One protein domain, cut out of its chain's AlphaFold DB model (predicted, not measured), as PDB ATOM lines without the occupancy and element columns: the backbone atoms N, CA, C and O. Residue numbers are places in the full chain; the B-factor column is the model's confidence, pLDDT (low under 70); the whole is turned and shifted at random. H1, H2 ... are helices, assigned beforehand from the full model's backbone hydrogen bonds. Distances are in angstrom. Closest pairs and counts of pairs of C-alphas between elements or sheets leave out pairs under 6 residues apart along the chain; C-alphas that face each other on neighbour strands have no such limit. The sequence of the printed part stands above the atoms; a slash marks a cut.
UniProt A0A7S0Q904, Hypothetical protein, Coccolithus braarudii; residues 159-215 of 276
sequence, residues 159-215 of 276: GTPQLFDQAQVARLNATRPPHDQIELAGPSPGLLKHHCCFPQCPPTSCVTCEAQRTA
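What this domain is: This is residues 159 to 215 of the 276 residues of the protein "Hypothetical protein" of Coccolithus braarudii (UniProt A0A7S0Q904). This domain has little regular structure: two short helices, H1 and H2, lie on opposite sides of a winding run of loops, residues 174 to 206. Residues 174 to 179 stick out as a free loop, and the stretch folds back on itself in a short antiparallel pairing of residues 183 to 184 with 192 to 193. The 57 printed residues include two named helices, H1 then H2, and no named strand; the class is all helix, with 16 residues in named elements. The whole is compact, with a radius of gyration of the C-alphas of 11.3 A, and spans 28 by 27 by 21 A.

Where its parts are: H1, residues 166 to 173, is 10.3 A long and begins at C-alpha 166 (10.250, -10.552, 3.066). H2, residues 207 to 214, is 10.4 A long and ends at C-alpha 214 (26.770, -3.548, 20.102).

How they stand to each other: H1 and H2 are apart. In both, every O i to N i+4 pair is within hydrogen-bond range.

The domain as a whole: The C-alphas farthest apart, of Gly 159 and Pro 178, are 29.7 A apart. The printed part has no cut. The link from H1 to H2 is long, 33 residues. Residues 204 to 205, 207 to 208 and 212 to 215 have pLDDT under 70.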
ATOM      1  N   GLY A 159       4.777   6.104  18.159       90.75
ATOM      2  CA  GLY A 159       3.933   5.241  17.336       90.75
ATOM      3  C   GLY A 159       4.080   3.745  17.619       90.75
ATOM      4  O   GLY A 159       4.484   3.320  18.699       90.75
ATOM      5  N   THR A 160       3.669   2.931  16.648       92.62
ATOM      6  CA  THR A 160       3.746   1.463  16.722       92.62
ATOM      7  C   THR A 160       4.879   0.989  15.812       92.62
ATOM      8  O   THR A 160       4.974   1.487  14.688       92.62
ATOM      9  N   PRO A 161       5.738   0.049  16.249       93.88
ATOM     10  CA  PRO A 161       6.769  -0.504  15.379       93.88
ATOM     11  C   PRO A 161       6.128  -1.153  14.149       93.88
ATOM     12  O   PRO A 161       5.180  -1.933  14.264       93.88
ATOM     13  N   GLN A 162       6.657  -0.835  12.972       94.75
ATOM     14  CA  GLN A 162       6.224  -1.424  11.715       94.75
ATOM     15  C   GLN A 162       6.735  -2.866  11.620       94.75
ATOM     16  O   GLN A 162       7.903  -3.145  11.892       94.75
ATOM     17  N   LEU A 163       5.855  -3.793  11.241       95.94
ATOM     18  CA  LEU A 163       6.241  -5.167  10.921       95.94
ATOM     19  C   LEU A 163       6.570  -5.263   9.437       95.94
ATOM     20  O   LEU A 163       5.867  -4.678   8.612       95.94
ATOM     21  N   PHE A 164       7.618  -6.019   9.121       95.69
ATOM     22  CA  PHE A 164       8.109  -6.157   7.759       95.69
ATOM     23  C   PHE A 164       7.914  -7.582   7.243       95.69
ATOM     24  O   PHE A 164       8.145  -8.563   7.957       95.69
ATOM     25  N   ASP A 165       7.494  -7.690   5.984       96.62
ATOM     26  CA  ASP A 165       7.499  -8.942   5.228       96.62
ATOM     27  C   ASP A 165       8.799  -9.093   4.407       96.62
ATOM     28  O   ASP A 165       9.593  -8.157   4.257       96.62
ATOM     29  N   GLN A 166       9.047 -10.294   3.873       96.19
ATOM     30  CA  GLN A 166      10.250 -10.552   3.066       96.19
ATOM     31  C   GLN A 166      10.311  -9.691   1.797       96.19
ATOM     32  O   GLN A 166      11.397  -9.284   1.386       96.19
ATOM     33  N   ALA A 167       9.165  -9.385   1.185       96.75
ATOM     34  CA  ALA A 167       9.114  -8.588  -0.035       96.75
ATOM     35  C   ALA A 167       9.499  -7.120   0.228       96.75
ATOM     36  O   ALA A 167      10.198  -6.505  -0.572       96.75
ATOM     37  N   GLN A 168       9.070  -6.556   1.355       95.88
ATOM     38  CA  GLN A 168       9.429  -5.229   1.841       95.88
ATOM     39  C   GLN A 168      10.915  -5.158   2.174       95.88
ATOM     40  O   GLN A 168      11.581  -4.220   1.743       95.88
ATOM     41  N   VAL A 169      11.451  -6.162   2.873       95.75
ATOM     42  CA  VAL A 169      12.887  -6.236   3.186       95.75
ATOM     43  C   VAL A 169      13.713  -6.305   1.901       95.75
ATOM     44  O   VAL A 169      14.662  -5.541   1.760       95.75
ATOM     45  N   ALA A 170      13.312  -7.125   0.922       96.25
ATOM     46  CA  ALA A 170      13.979  -7.196  -0.379       96.25
ATOM     47  C   ALA A 170      13.983  -5.841  -1.111       96.25
ATOM     48  O   ALA A 170      15.005  -5.450  -1.675       96.25
ATOM     49  N   ARG A 171      12.876  -5.082  -1.049       96.56
ATOM     50  CA  ARG A 171      12.811  -3.720  -1.611       96.56
ATOM     51  C   ARG A 171      13.749  -2.743  -0.900       96.56
ATOM     52  O   ARG A 171      14.414  -1.967  -1.575       96.56
ATOM     53  N   LEU A 172      13.823  -2.784   0.431       93.56
ATOM     54  CA  LEU A 172      14.732  -1.926   1.206       93.56
ATOM     55  C   LEU A 172      16.207  -2.260   0.941       93.56
ATOM     56  O   LEU A 172      17.053  -1.370   0.895       93.56
ATOM     57  N   ASN A 173      16.508  -3.541   0.751       95.81
ATOM     58  CA  ASN A 173      17.851  -4.045   0.499       95.81
ATOM     59  C   ASN A 173      18.371  -3.735  -0.909       95.81
ATOM     60  O   ASN A 173      19.580  -3.583  -1.081       95.81
ATOM     61  N   ALA A 174      17.480  -3.554  -1.890       97.31
ATOM     62  CA  ALA A 174      17.844  -3.211  -3.266       97.31
ATOM     63  C   ALA A 174      18.614  -1.882  -3.390       97.31
ATOM     64  O   ALA A 174      19.397  -1.712  -4.321       97.31
ATOM     65  N   THR A 175      18.410  -0.946  -2.458       94.44
ATOM     66  CA  THR A 175      19.088   0.362  -2.448       94.44
ATOM     67  C   THR A 175      20.220   0.456  -1.421       94.44
ATOM     68  O   THR A 175      20.850   1.504  -1.309       94.44
ATOM     69  N   ARG A 176      20.464  -0.596  -0.629       92.50
ATOM     70  CA  ARG A 176      21.468  -0.614   0.447       92.50
ATOM     71  C   ARG A 176      22.772  -1.265  -0.023       92.50
ATOM     72  O   ARG A 176      22.736  -2.172  -0.853       92.50
ATOM     73  N   PRO A 177      23.935  -0.856   0.511       94.94
ATOM     74  CA  PRO A 177      25.195  -1.507   0.181       94.94
ATOM     75  C   PRO A 177      25.249  -2.943   0.745       94.94
ATOM     76  O   PRO A 177      24.557  -3.249   1.720       94.94
ATOM     77  N   PRO A 178      26.090  -3.838   0.188       94.62
ATOM     78  CA  PRO A 178      26.142  -5.246   0.603       94.62
ATOM     79  C   PRO A 178      26.479  -5.486   2.084       94.62
ATOM     80  O   PRO A 178      26.151  -6.538   2.618       94.62
ATOM     81  N   HIS A 179      27.119  -4.526   2.755       91.31
ATOM     82  CA  HIS A 179      27.517  -4.626   4.164       91.31
ATOM     83  C   HIS A 179      26.480  -4.060   5.157       91.31
ATOM     84  O   HIS A 179      26.701  -4.154   6.359       91.31
ATOM     85  N   ASP A 180      25.370  -3.478   4.682       90.19
ATOM     86  CA  ASP A 180      24.287  -2.917   5.517       90.19
ATOM     87  C   ASP A 180      22.911  -3.460   5.087       90.19
ATOM     88  O   ASP A 180      21.914  -2.738   4.970       90.19
ATOM     89  N   GLN A 181      22.876  -4.756   4.776       94.06
ATOM     90  CA  GLN A 181      21.654  -5.462   4.405       94.06
ATOM     91  C   GLN A 181      20.791  -5.716   5.647       94.06
ATOM     92  O   GLN A 181      21.272  -6.166   6.685       94.06
ATOM     93  N   ILE A 182      19.496  -5.438   5.529       93.69
ATOM     94  CA  ILE A 182      18.503  -5.682   6.570       93.69
ATOM     95  C   ILE A 182      18.090  -7.156   6.532       93.69
ATOM     96  O   ILE A 182      17.804  -7.708   5.469       93.69
ATOM     97  N   GLU A 183      17.961  -7.769   7.704       94.19
ATOM     98  CA  GLU A 183      17.420  -9.119   7.866       94.19
ATOM     99  C   GLU A 183      16.182  -9.123   8.770       94.19
ATOM    100  O   GLU A 183      16.035  -8.264   9.638       94.19
ATOM    101  N   LEU A 184      15.308 -10.120   8.622       94.88
ATOM    102  CA  LEU A 184      14.204 -10.371   9.558       94.88
ATOM    103  C   LEU A 184      14.674 -11.217  10.743       94.88
ATOM    104  O   LEU A 184      15.451 -12.156  10.576       94.88
ATOM    105  N   ALA A 185      14.173 -10.921  11.943       91.75
ATOM    106  CA  ALA A 185      14.525 -11.643  13.169       91.75
ATOM    107  C   ALA A 185      13.936 -13.061  13.250       91.75
ATOM    108  O   ALA A 185      14.437 -13.882  14.016       91.75
ATOM    109  N   GLY A 186      12.910 -13.369  12.457       90.62
ATOM    110  CA  GLY A 186      12.246 -14.671  12.438       90.62
ATOM    111  C   GLY A 186      11.478 -14.920  11.136       90.62
ATOM    112  O   GLY A 186      11.576 -14.115  10.204       90.62
ATOM    113  N   PRO A 187      10.724 -16.031  11.046       86.50
ATOM    114  CA  PRO A 187       9.861 -16.299   9.900       86.50
ATOM    115  C   PRO A 187       8.778 -15.211   9.779       86.50
ATOM    116  O   PRO A 187       8.176 -14.805  10.769       86.50
ATOM    117  N   SER A 188       8.604 -14.709   8.554       80.62
ATOM    118  CA  SER A 188       7.763 -13.561   8.170       80.62
ATOM    119  C   SER A 188       6.299 -13.670   8.624       80.62
ATOM    120  O   SER A 188       5.758 -14.777   8.577       80.62
ATOM    121  N   PRO A 189       5.605 -12.541   8.902       90.44
ATOM    122  CA  PRO A 189       6.101 -11.157   9.044       90.44
ATOM    123  C   PRO A 189       6.660 -10.869  10.451       90.44
ATOM    124  O   PRO A 189       6.183 -11.426  11.438       90.44
ATOM    125  N   GLY A 190       7.661  -9.987  10.567       92.38
ATOM    126  CA  GLY A 190       8.343  -9.770  11.849       92.38
ATOM    127  C   GLY A 190       9.175  -8.492  11.966       92.38
ATOM    128  O   GLY A 190       9.150  -7.617  11.102       92.38
ATOM    129  N   LEU A 191       9.898  -8.388  13.084       92.69
ATOM    130  CA  LEU A 191      10.824  -7.291  13.370       92.69
ATOM    131  C   LEU A 191      12.136  -7.466  12.596       92.69
ATOM    132  O   LEU A 191      12.569  -8.589  12.322       92.69
ATOM    133  N   LEU A 192      12.793  -6.352  12.290       92.31
ATOM    134  CA  LEU A 192      14.116  -6.346  11.671       92.31
ATOM    135  C   LEU A 192      15.192  -6.750  12.694       92.31
ATOM    136  O   LEU A 192      15.143  -6.339  13.856       92.31
ATOM    137  N   LYS A 193      16.196  -7.529  12.280       89.94
ATOM    138  CA  LYS A 193      17.405  -7.767  13.081       89.94
ATOM    139  C   LYS A 193      18.248  -6.512  13.073       89.94
ATOM    140  O   LYS A 193      18.517  -5.966  12.014       89.94
ATOM    141  N   HIS A 194      18.707  -6.085  14.243       85.06
ATOM    142  CA  HIS A 194      19.618  -4.954  14.419       85.06
ATOM    143  C   HIS A 194      19.044  -3.578  13.999       85.06
ATOM    144  O   HIS A 194      19.503  -2.569  14.515       85.06
ATOM    145  N   HIS A 195      18.043  -3.454  13.121       87.44
ATOM    146  CA  HIS A 195      17.455  -2.170  12.696       87.44
ATOM    147  C   HIS A 195      16.223  -1.778  13.527       87.44
ATOM    148  O   HIS A 195      15.436  -2.629  13.940       87.44
ATOM    149  N   CYS A 196      16.044  -0.474  13.762       90.00
ATOM    150  CA  CYS A 196      14.848   0.036  14.423       90.00
ATOM    151  C   CYS A 196      13.632  -0.060  13.491       90.00
ATOM    152  O   CYS A 196      13.729   0.243  12.306       90.00
ATOM    153  N   CYS A 197      12.490  -0.483  14.034       92.25
ATOM    154  CA  CYS A 197      11.245  -0.671  13.282       92.25
ATOM    155  C   CYS A 197      10.284   0.528  13.388       92.25
ATOM    156  O   CYS A 197       9.168   0.463  12.881       92.25
ATOM    157  N   PHE A 198      10.668   1.603  14.081       93.50
ATOM    158  CA  PHE A 198       9.831   2.796  14.198       93.50
ATOM    159  C   PHE A 198      10.075   3.725  13.003       93.50
ATOM    160  O   PHE A 198      11.228   4.071  12.742       93.50
ATOM    161  N   PRO A 199       9.024   4.171  12.295       88.56
ATOM    162  CA  PRO A 199       9.165   4.920  11.045       88.56
ATOM    163  C   PRO A 199       9.796   6.306  11.232       88.56
ATOM    164  O   PRO A 199      10.398   6.832  10.303       88.56
ATOM    165  N   GLN A 200       9.678   6.890  12.427       86.81
ATOM    166  CA  GLN A 200      10.283   8.183  12.759       86.81
ATOM    167  C   GLN A 200      11.715   8.068  13.303       86.81
ATOM    168  O   GLN A 200      12.347   9.083  13.585       86.81
ATOM    169  N   CYS A 201      12.244   6.850  13.459       86.56
ATOM    170  CA  CYS A 201      13.597   6.665  13.961       86.56
ATOM    171  C   CYS A 201      14.610   7.133  12.899       86.56
ATOM    172  O   CYS A 201      14.618   6.592  11.788       86.56
ATOM    173  N   PRO A 202      15.474   8.119  13.200       81.50
ATOM    174  CA  PRO A 202      16.432   8.614  12.225       81.50
ATOM    175  C   PRO A 202      17.465   7.520  11.885       81.50
ATOM    176  O   PRO A 202      18.064   6.932  12.791       81.50
ATOM    177  N   PRO A 203      17.715   7.246  10.591       70.56
ATOM    178  CA  PRO A 203      18.471   6.072  10.146       70.56
ATOM    179  C   PRO A 203      19.954   6.078  10.543       70.56
ATOM    180  O   PRO A 203      20.573   5.018  10.552       70.56
ATOM    181  N   THR A 204      20.527   7.240  10.867       65.31
ATOM    182  CA  THR A 204      21.971   7.414  11.111       65.31
ATOM    183  C   THR A 204      22.321   7.958  12.497       65.31
ATOM    184  O   THR A 204      23.501   8.105  12.793       65.31
ATOM    185  N   SER A 205      21.341   8.266  13.356       60.28
ATOM    186  CA  SER A 205      21.606   8.954  14.634       60.28
ATOM    187  C   SER A 205      20.954   8.328  15.867       60.28
ATOM    188  O   SER A 205      21.088   8.870  16.964       60.28
ATOM    189  N   CYS A 206      20.286   7.176  15.744       71.50
ATOM    190  CA  CYS A 206      19.765   6.475  16.917       71.50
ATOM    191  C   CYS A 206      20.899   5.770  17.690       71.50
ATOM    192  O   CYS A 206      21.097   4.558  17.579       71.50
ATOM    193  N   VAL A 207      21.621   6.532  18.516       68.31
ATOM    194  CA  VAL A 207      22.701   6.044  19.396       68.31
ATOM    195  C   VAL A 207      22.205   4.922  20.317       68.31
ATOM    196  O   VAL A 207      22.918   3.959  20.591       68.31
ATOM    197  N   THR A 208      20.947   4.990  20.754       68.88
ATOM    198  CA  THR A 208      20.284   3.955  21.562       68.88
ATOM    199  C   THR A 208      20.068   2.651  20.795       68.88
ATOM    200  O   THR A 208      20.221   1.572  21.369       68.88
ATOM    201  N   CYS A 209      19.761   2.724  19.501       72.31
ATOM    202  CA  CYS A 209      19.617   1.556  18.638       72.31
ATOM    203  C   CYS A 209      20.980   0.896  18.383       72.31
ATOM    204  O   CYS A 209      21.101  -0.327  18.422       72.31
ATOM    205  N   GLU A 210      22.027   1.696  18.185       71.38
ATOM    206  CA  GLU A 210      23.397   1.217  17.990       71.38
ATOM    207  C   GLU A 210      23.997   0.607  19.266       71.38
ATOM    208  O   GLU A 210      24.639  -0.446  19.218       71.38
ATOM    209  N   ALA A 211      23.691   1.181  20.432       72.75
ATOM    210  CA  ALA A 211      24.030   0.590  21.722       72.75
ATOM    211  C   ALA A 211      23.361  -0.783  21.916       72.75
ATOM    212  O   ALA A 211      23.984  -1.691  22.455       72.75
ATOM    213  N   GLN A 212      22.128  -0.987  21.436       66.31
ATOM    214  CA  GLN A 212      21.486  -2.310  21.452       66.31
ATOM    215  C   GLN A 212      22.099  -3.294  20.445       66.31
ATOM    216  O   GLN A 212      22.093  -4.497  20.706       66.31
ATOM    217  N   ARG A 213      22.643  -2.817  19.314       67.75
ATOM    218  CA  ARG A 213      23.373  -3.667  18.353       67.75
ATOM    219  C   ARG A 213      24.693  -4.177  18.914       67.75
ATOM    220  O   ARG A 213      25.061  -5.319  18.660       67.75
ATOM    221  N   THR A 214      25.409  -3.302  19.612       68.25
ATOM    222  CA  THR A 214      26.770  -3.548  20.102       68.25
ATOM    223  C   THR A 214      26.803  -4.083  21.527       68.25
ATOM    224  O   THR A 214      27.818  -4.648  21.933       68.25
ATOM    225  N   ALA A 215      25.704  -3.952  22.281       65.88
ATOM    226  CA  ALA A 215      25.587  -4.559  23.594       65.88
ATOM    227  C   ALA A 215      25.838  -6.067  23.454       65.88
ATOM    228  O   ALA A 215      25.093  -6.739  22.731       65.88
TER     229      ALA A 215